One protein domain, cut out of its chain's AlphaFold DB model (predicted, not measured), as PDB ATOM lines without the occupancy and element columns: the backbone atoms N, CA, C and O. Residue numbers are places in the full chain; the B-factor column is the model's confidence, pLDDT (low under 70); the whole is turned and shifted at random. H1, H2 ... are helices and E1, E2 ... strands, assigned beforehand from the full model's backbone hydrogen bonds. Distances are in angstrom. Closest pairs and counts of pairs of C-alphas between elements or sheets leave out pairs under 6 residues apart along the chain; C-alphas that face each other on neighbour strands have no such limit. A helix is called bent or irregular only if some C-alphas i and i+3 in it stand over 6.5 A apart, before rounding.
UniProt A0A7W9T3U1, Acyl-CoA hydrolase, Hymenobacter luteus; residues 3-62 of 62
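What this domain is: This is residues 3 to 62 of the 62 residues of the protein "Acyl-CoA hydrolase" of Hymenobacter luteus (UniProt A0A7W9T3U1). A long hairpin of two strands, E1 and E2, reaches out with a bare tip, and a single helix, H1, is set off from the hairpin's other end, crosswise to it. A long loop, residues 27 to 46, swings out from the end of E2 past Glu 33 and folds back to reach the start of H1, and it leaves the whole open and with few contacts between its parts. The turn at the hairpin's tip, residues 11 to 16, sticks out free. The printed part has 60 residues with two named strands and one named helix in the order E1, E2, H1; the sheet is E1 - E2, antiparallel, and the class is mixed, helices and strands. The whole is extended, with a radius of gyration of the C-alphas of 16.3 A, and elongated, with spans of 48 by 30 by 26 A.

Where its parts are: The printed part opens with strand E1, residues 3 to 11, which begins at C-alpha 3 at (181.142, 267.137, 158.331) and is 26.2 A long from first to last C-alpha. After a tight link of 4 residues comes strand E2, residues 16 to 26, with 11 residues the longest strand. It begins at C-alpha 16 at (203.731, 278.283, 151.795) and measures 31.0 A. Residues 27 to 46 hold no named element, and within this stretch C-alpha 33 lies at (163.478, 255.717, 147.827). Helix H1, residues 47 to 60, is 20.3 A long and ends at C-alpha 60 at (174.400, 270.839, 167.276). Residues 61 and 62 follow it.

How they stand to each other: E1 and E2 are antiparallel neighbours and form a hairpin, with 161 degrees between their N-to-C directions. Near the start of the printed part, the C-alphas of Gly 4 and Tyr 24 face each other at 4.4 A. There N 3 and O 25 are within hydrogen-bond range at 2.9 A, and so are N 25 and O 3 at 2.9 A. Farther along, the C-alphas of Val 7 and Asn 21 face each other at 5.1 A, and those of Thr 8 and His 19 at 4.5 A. Between these two pairs Thr 20 is passed over: O 7 is within hydrogen-bond range both of N 20, at 2.9 A, and of N 21, at 3.2 A. Toward the tip, the C-alphas of Asp 11 and Thr 16 face each other at 5.2 A, and N 11 and O 16 are 2.9 A apart. E2 and H1 are joined by a long link of 20 residues. E1 and H1 are apart, with no C-alpha of the one within 8 A of the other. In H1 every O i to N i+4 pair is within hydrogen-bond range, and the helix is neither bent nor irregular.

The domain as a whole: The two C-alphas farthest apart are those of Thr 14, in the link between E1 and E2, and Glu 33, in the link between E2 and H1, at 49.5 A. The C-alphas of the first and last printed residues, Val 3 and Val 62, are 16.2 A apart. The C-alphas of residues 27 to 46 lie 10 to 26 A from the mean of all C-alphas, and residues 11 to 16 stand free. The printed part has no cut and ends at residue 62, the chain's last residue. The mean pLDDT of the printed part is 93.0, and Val 62 is the one printed residue under 70 in this model.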
ATOM      1  N   VAL A   3     179.862 267.238 159.041       93.06
ATOM      2  CA  VAL A   3     181.142 267.137 158.331       93.06
ATOM      3  C   VAL A   3     181.897 268.444 158.504       93.06
ATOM      4  O   VAL A   3     181.389 269.489 158.111       93.06
ATOM      5  N   GLY A   4     183.085 268.387 159.108       93.38
ATOM      6  CA  GLY A   4     184.001 269.524 159.188       93.38
ATOM      7  C   GLY A   4     184.951 269.538 157.998       93.38
ATOM      8  O   GLY A   4     185.562 268.514 157.699       93.38
ATOM      9  N   ILE A   5     185.069 270.685 157.338       94.62
ATOM     10  CA  ILE A   5     185.950 270.900 156.191       94.62
ATOM     11  C   ILE A   5     186.932 272.009 156.556       94.62
ATOM     12  O   ILE A   5     186.518 273.091 156.973       94.62
ATOM     13  N   GLU A   6     188.223 271.729 156.391       95.25
ATOM     14  CA  GLU A   6     189.299 272.714 156.471       95.25
ATOM     15  C   GLU A   6     189.836 272.960 155.061       95.25
ATOM     16  O   GLU A   6     190.212 272.026 154.354       95.25
ATOM     17  N   VAL A   7     189.839 274.223 154.649       97.06
ATOM     18  CA  VAL A   7     190.317 274.674 153.346       97.06
ATOM     19  C   VAL A   7     191.600 275.459 153.553       97.06
ATOM     20  O   VAL A   7     191.621 276.463 154.275       97.06
ATOM     21  N   THR A   8     192.658 275.030 152.876       97.44
ATOM     22  CA  THR A   8     193.949 275.710 152.828       97.44
ATOM     23  C   THR A   8     194.285 276.094 151.388       97.44
ATOM     24  O   THR A   8     193.838 275.461 150.433       97.44
ATOM     25  N   ALA A   9     195.034 277.181 151.231       97.56
ATOM     26  CA  ALA A   9     195.633 277.588 149.968       97.56
ATOM     27  C   ALA A   9     197.149 277.399 150.057       97.56
ATOM     28  O   ALA A   9     197.754 277.780 151.057       97.56
ATOM     29  N   GLU A  10     197.754 276.836 149.017       97.88
ATOM     30  CA  GLU A  10     199.194 276.595 148.941       97.88
ATOM     31  C   GLU A  10     199.808 277.357 147.763       97.88
ATOM     32  O   GLU A  10     199.307 277.301 146.637       97.88
ATOM     33  N   ASP A  11     200.913 278.056 148.019       97.44
ATOM     34  CA  ASP A  11     201.802 278.551 146.972       97.44
ATOM     35  C   ASP A  11     202.776 277.437 146.569       97.44
ATOM     36  O   ASP A  11     203.738 277.149 147.277       97.44
ATOM     37  N   VAL A  12     202.556 276.850 145.392       95.75
ATOM     38  CA  VAL A  12     203.342 275.716 144.871       95.75
ATOM     39  C   VAL A  12     204.820 276.023 144.606       95.75
ATOM     40  O   VAL A  12     205.615 275.100 144.446       95.75
ATOM     41  N   ARG A  13     205.213 277.301 144.510       96.50
ATOM     42  CA  ARG A  13     206.613 277.690 144.268       96.50
ATOM     43  C   ARG A  13     207.392 277.809 145.569       96.50
ATOM     44  O   ARG A  13     208.569 277.465 145.599       96.50
ATOM     45  N   THR A  14     206.754 278.336 146.611       97.00
ATOM     46  CA  THR A  14     207.398 278.559 147.917       97.00
ATOM     47  C   THR A  14     207.082 277.468 148.937       97.00
ATOM     48  O   THR A  14     207.758 277.387 149.959       97.00
ATOM     49  N   GLY A  15     206.066 276.638 148.680       96.25
ATOM     50  CA  GLY A  15     205.528 275.658 149.626       96.25
ATOM     51  C   GLY A  15     204.749 276.292 150.784       96.25
ATOM     52  O   GLY A  15     204.471 275.628 151.780       96.25
ATOM     53  N   THR A  16     204.426 277.588 150.705       97.44
ATOM     54  CA  THR A  16     203.731 278.283 151.795       97.44
ATOM     55  C   THR A  16     202.257 277.899 151.803       97.44
ATOM     56  O   THR A  16     201.542 278.169 150.839       97.44
ATOM     57  N   VAL A  17     201.784 277.336 152.917       97.56
ATOM     58  CA  VAL A  17     200.376 276.970 153.123       97.56
ATOM     59  C   VAL A  17     199.703 277.977 154.050       97.56
ATOM     60  O   VAL A  17     200.210 278.292 155.128       97.56
ATOM     61  N   LYS A  18     198.533 278.473 153.651       96.88
ATOM     62  CA  LYS A  18     197.714 279.396 154.435       96.88
ATOM     63  C   LYS A  18     196.321 278.822 154.655       96.88
ATOM     64  O   LYS A  18     195.681 278.336 153.730       96.88
ATOM     65  N   HIS A  19     195.831 278.936 155.885       96.88
ATOM     66  CA  HIS A  19     194.443 278.628 156.204       96.88
ATOM     67  C   HIS A  19     193.484 279.635 155.548       96.88
ATOM     68  O   HIS A  19     193.696 280.847 155.643       96.88
ATOM     69  N   THR A  20     192.417 279.135 154.926       96.75
ATOM     70  CA  THR A  20     191.417 279.952 154.225       96.75
ATOM     71  C   THR A  20     190.076 279.924 154.943       96.75
ATOM     72  O   THR A  20     189.502 280.975 155.224       96.75
ATOM     73  N   ASN A  21     189.551 278.730 155.216       96.38
ATOM     74  CA  ASN A  21     188.238 278.584 155.824       96.38
ATOM     75  C   ASN A  21     188.110 277.256 156.568       96.38
ATOM     76  O   ASN A  21     188.535 276.222 156.062       96.38
ATOM     77  N   THR A  22     187.453 277.284 157.725       94.56
ATOM     78  CA  THR A  22     186.908 276.086 158.365       94.56
ATOM     79  C   THR A  22     185.397 276.219 158.418       94.56
ATOM     80  O   THR A  22     184.876 277.200 158.951       94.56
ATOM     81  N   CYS A  23     184.687 275.224 157.900       93.62
ATOM     82  CA  CYS A  23     183.229 275.184 157.902       93.62
ATOM     83  C   CYS A  23     182.704 273.800 158.289       93.62
ATOM     84  O   CYS A  23     183.429 272.805 158.284       93.62
ATOM     85  N   TYR A  24     181.426 273.751 158.662       93.62
ATOM     86  CA  TYR A  24     180.748 272.533 159.088       93.62
ATOM     87  C   TYR A  24     179.410 272.401 158.366       93.62
ATOM     88  O   TYR A  24     178.609 273.332 158.389       93.62
ATOM     89  N   PHE A  25     179.156 271.241 157.762       93.50
ATOM     90  CA  PHE A  25     177.931 270.969 157.011       93.50
ATOM     91  C   PHE A  25     177.119 269.848 157.661       93.50
ATOM     92  O   PHE A  25     177.659 268.759 157.904       93.50
ATOM     93  N   PRO A  26     175.821 270.063 157.934       91.94
ATOM     94  CA  PRO A  26     174.921 268.981 158.286       91.94
ATOM     95  C   PRO A  26     174.586 268.167 157.032       91.94
ATOM     96  O   PRO A  26     174.117 268.695 156.029       91.94
ATOM     97  N   MET A  27     174.807 266.861 157.109       93.38
ATOM     98  CA  MET A  27     174.524 265.899 156.046       93.38
ATOM     99  C   MET A  27     173.457 264.904 156.507       93.38
ATOM    100  O   MET A  27     173.497 264.413 157.647       93.38
ATOM    101  N   VAL A  28     172.538 264.577 155.598       93.75
ATOM    102  CA  VAL A  28     171.450 263.607 155.790       93.75
ATOM    103  C   VAL A  28     171.619 262.496 154.760       93.75
ATOM    104  O   VAL A  28     171.652 262.773 153.565       93.75
ATOM    105  N   ALA A  29     171.751 261.252 155.221       94.88
ATOM    106  CA  ALA A  29     171.765 260.097 154.333       94.88
ATOM    107  C   ALA A  29     170.337 259.752 153.912       94.88
ATOM    108  O   ALA A  29     169.413 259.867 154.720       94.88
ATOM    109  N   LYS A  30     170.176 259.324 152.662       95.88
ATOM    110  CA  LYS A  30     168.911 258.851 152.109       95.88
ATOM    111  C   LYS A  30     169.099 257.482 151.466       95.88
ATOM    112  O   LYS A  30     170.197 257.203 150.988       95.88
ATOM    113  N   ASP A  31     168.063 256.659 151.496       94.81
ATOM    114  CA  ASP A  31     168.000 255.408 150.738       94.81
ATOM    115  C   ASP A  31     167.593 255.653 149.272       94.81
ATOM    116  O   ASP A  31     167.405 256.797 148.844       94.81
ATOM    117  N   ASP A  32     167.470 254.571 148.502       96.06
ATOM    118  CA  ASP A  32     167.110 254.607 147.078       96.06
ATOM    119  C   ASP A  32     165.696 255.171 146.829       96.06
ATOM    120  O   ASP A  32     165.396 255.654 145.737       96.06
ATOM    121  N   GLU A  33     164.839 255.170 147.852       95.44
ATOM    122  CA  GLU A  33     163.478 255.717 147.827       95.44
ATOM    123  C   GLU A  33     163.433 257.181 148.319       95.44
ATOM    124  O   GLU A  33     162.378 257.823 148.350       95.44
ATOM    125  N   GLY A  34     164.592 257.744 148.684       93.50
ATOM    126  CA  GLY A  34     164.754 259.122 149.135       93.50
ATOM    127  C   GLY A  34     164.386 259.365 150.603       93.50
ATOM    128  O   GLY A  34     164.374 260.531 151.027       93.50
ATOM    129  N   GLN A  35     164.107 258.313 151.376       95.50
ATOM    130  CA  GLN A  35     163.797 258.401 152.802       95.50
ATOM    131  C   GLN A  35     165.077 258.491 153.640       95.50
ATOM    132  O   GLN A  35     166.119 257.984 153.226       95.50
ATOM    133  N   PRO A  36     165.052 259.147 154.817       94.44
ATOM    134  CA  PRO A  36     166.217 259.214 155.690       94.44
ATOM    135  C   PRO A  36     166.723 257.823 156.093       94.44
ATOM    136  O   PRO A  36     166.002 257.048 156.716       94.44
ATOM    137  N   ALA A  37     167.991 257.545 155.801       95.19
ATOM    138  CA  ALA A  37     168.636 256.283 156.136       95.19
ATOM    139  C   ALA A  37     169.429 256.382 157.449       95.19
ATOM    140  O   ALA A  37     170.012 257.424 157.780       95.19
ATOM    141  N   ILE A  38     169.487 255.273 158.192       92.75
ATOM    142  CA  ILE A  38     170.308 255.177 159.401       92.75
ATOM    143  C   ILE A  38     171.783 255.196 159.001       92.75
ATOM    144  O   ILE A  38     172.254 254.356 158.237       92.75
ATOM    145  N   VAL A  39     172.525 256.148 159.566       91.62
ATOM    146  CA  VAL A  39     173.974 256.250 159.385       91.62
ATOM    147  C   VAL A  39     174.671 255.529 160.541       91.62
ATOM    148  O   VAL A  39     174.365 255.833 161.699       91.62
ATOM    149  N   PRO A  40     175.618 254.612 160.272       92.12
ATOM    150  CA  PRO A  40     176.423 253.985 161.313       92.12
ATOM    151  C   PRO A  40     177.175 255.011 162.170       92.12
ATOM    152  O   PRO A  40     177.604 256.062 161.690       92.12
ATOM    153  N   GLY A  41     177.362 254.688 163.450       89.44
ATOM    154  CA  GLY A  41     178.155 255.515 164.358       89.44
ATOM    155  C   GLY A  41     179.629 255.597 163.941       89.44
ATOM    156  O   GLY A  41     180.186 254.653 163.379       89.44
ATOM    157  N   LEU A  42     180.274 256.723 164.251       90.12
ATOM    158  CA  LEU A  42     181.707 256.915 164.013       90.12
ATOM    159  C   LEU A  42     182.533 256.130 165.039       90.12
ATOM    160  O   LEU A  42     182.298 256.233 166.243       90.12
ATOM    161  N   ARG A  43     183.541 255.386 164.570       92.12
ATOM    162  CA  ARG A  43     184.569 254.797 165.436       92.12
ATOM    163  C   ARG A  43     185.649 255.842 165.704       92.12
ATOM    164  O   ARG A  43     186.280 256.343 164.778       92.12
ATOM    165  N   LEU A  44     185.834 256.200 166.969       93.38
ATOM    166  CA  LEU A  44     186.800 257.217 167.384       93.38
ATOM    167  C   LEU A  44     188.085 256.518 167.825       93.38
ATOM    168  O   LEU A  44     188.162 255.985 168.925       93.38
ATOM    169  N   GLU A  45     189.072 256.483 166.936       93.94
ATOM    170  CA  GLU A  45     190.334 255.767 167.176       93.94
ATOM    171  C   GLU A  45     191.408 256.645 167.830       93.94
ATOM    172  O   GLU A  45     192.286 256.145 168.526       93.94
ATOM    173  N   THR A  46     191.332 257.965 167.636       95.94
ATOM    174  CA  THR A  46     192.315 258.921 168.155       95.94
ATOM    175  C   THR A  46     191.686 259.892 169.154       95.94
ATOM    176  O   THR A  46     190.477 260.159 169.153       95.94
ATOM    177  N   SER A  47     192.529 260.473 170.008       93.50
ATOM    178  CA  SER A  47     192.132 261.551 170.920       93.50
ATOM    179  C   SER A  47     191.568 262.754 170.161       93.50
ATOM    180  O   SER A  47     190.591 263.365 170.594       93.50
ATOM    181  N   GLU A  48     192.122 263.055 168.985       92.50
ATOM    182  CA  GLU A  48     191.624 264.123 168.131       92.50
ATOM    183  C   GLU A  48     190.232 263.824 167.563       92.50
ATOM    184  O   GLU A  48     189.371 264.706 167.592       92.50
ATOM    185  N   ASN A  49     189.966 262.586 167.133       92.31
ATOM    186  CA  ASN A  49     188.627 262.176 166.698       92.31
ATOM    187  C   ASN A  49     187.611 262.374 167.829       92.31
ATOM    188  O   ASN A  49     186.526 262.911 167.604       92.31
ATOM    189  N   THR A  50     187.993 262.012 169.057       92.62
ATOM    190  CA  THR A  50     187.156 262.194 170.252       92.62
ATOM    191  C   THR A  50     186.865 263.666 170.526       92.62
ATOM    192  O   THR A  50     185.707 264.046 170.709       92.62
ATOM    193  N   ARG A  51     187.892 264.522 170.481       93.75
ATOM    194  CA  ARG A  51     187.735 265.974 170.648       93.75
ATOM    195  C   ARG A  51     186.788 266.560 169.598       93.75
ATOM    196  O   ARG A  51     185.826 267.238 169.958       93.75
ATOM    197  N   ARG A  52     187.028 266.266 168.314       91.31
ATOM    198  CA  ARG A  52     186.204 266.759 167.195       91.31
ATOM    199  C   ARG A  52     184.750 266.287 167.313       91.31
ATOM    200  O   ARG A  52     183.840 267.062 167.034       91.31
ATOM    201  N   PHE A  53     184.526 265.053 167.770       92.00
ATOM    202  CA  PHE A  53     183.186 264.509 167.991       92.00
ATOM    203  C   PHE A  53     182.430 265.249 169.105       92.00
ATOM    204  O   PHE A  53     181.286 265.653 168.904       92.00
ATOM    205  N   LEU A  54     183.076 265.503 170.247       92.12
ATOM    206  CA  LEU A  54     182.471 266.257 171.352       92.12
ATOM    207  C   LEU A  54     182.168 267.714 170.968       92.12
ATOM    208  O   LEU A  54     181.107 268.236 171.306       92.12
ATOM    209  N   GLU A  55     183.070 268.368 170.231       90.88
ATOM    210  CA  GLU A  55     182.830 269.714 169.697       90.88
ATOM    211  C   GLU A  55     181.646 269.742 168.722       90.88
ATOM    212  O   GLU A  55     180.841 270.671 168.758       90.88
ATOM    213  N   ALA A  56     181.513 268.722 167.868       90.06
ATOM    214  CA  ALA A  56     180.394 268.603 166.940       90.06
ATOM    215  C   ALA A  56     179.047 268.421 167.659       90.06
ATOM    216  O   ALA A  56     178.055 268.997 167.215       90.06
ATOM    217  N   ILE A  57     179.010 267.672 168.769       89.12
ATOM    218  CA  ILE A  57     177.803 267.538 169.603       89.12
ATOM    219  C   ILE A  57     177.399 268.902 170.163       89.12
ATOM    220  O   ILE A  57     176.273 269.329 169.932       89.12
ATOM    221  N   LYS A  58     178.335 269.623 170.796       89.31
ATOM    222  CA  LYS A  58     178.063 270.959 171.353       89.31
ATOM    223  C   LYS A  58     177.552 271.940 170.298       89.31
ATOM    224  O   LYS A  58     176.642 272.710 170.565       89.31
ATOM    225  N   ARG A  59     178.110 271.905 169.082       85.00
ATOM    226  CA  ARG A  59     177.663 272.768 167.973       85.00
ATOM    227  C   ARG A  59     176.259 272.448 167.467       85.00
ATOM    228  O   ARG A  59     175.656 273.308 166.847       85.00
ATOM    229  N   ARG A  60     175.761 271.226 167.671       82.25
ATOM    230  CA  ARG A  60     174.400 270.839 167.276       82.25
ATOM    231  C   ARG A  60     173.341 271.331 168.270       82.25
ATOM    232  O   ARG A  60     172.166 271.341 167.924       82.25
ATOM    233  N   GLU A  61     173.748 271.676 169.491       78.44
ATOM    234  CA  GLU A  61     172.863 272.156 170.561       78.44
ATOM    235  C   GLU A  61     172.609 273.672 170.512       78.44
ATOM    236  O   GLU A  61     171.688 274.145 171.175       78.44
ATOM    237  N   VAL A  62     173.415 274.416 169.746       61.81
ATOM    238  CA  VAL A  62     173.287 275.868 169.515       61.81
ATOM    239  C   VAL A  62     172.459 276.120 168.262       61.81
ATOM    240  O   VAL A  62     171.594 277.019 168.314       61.81
TER     241      VAL A  62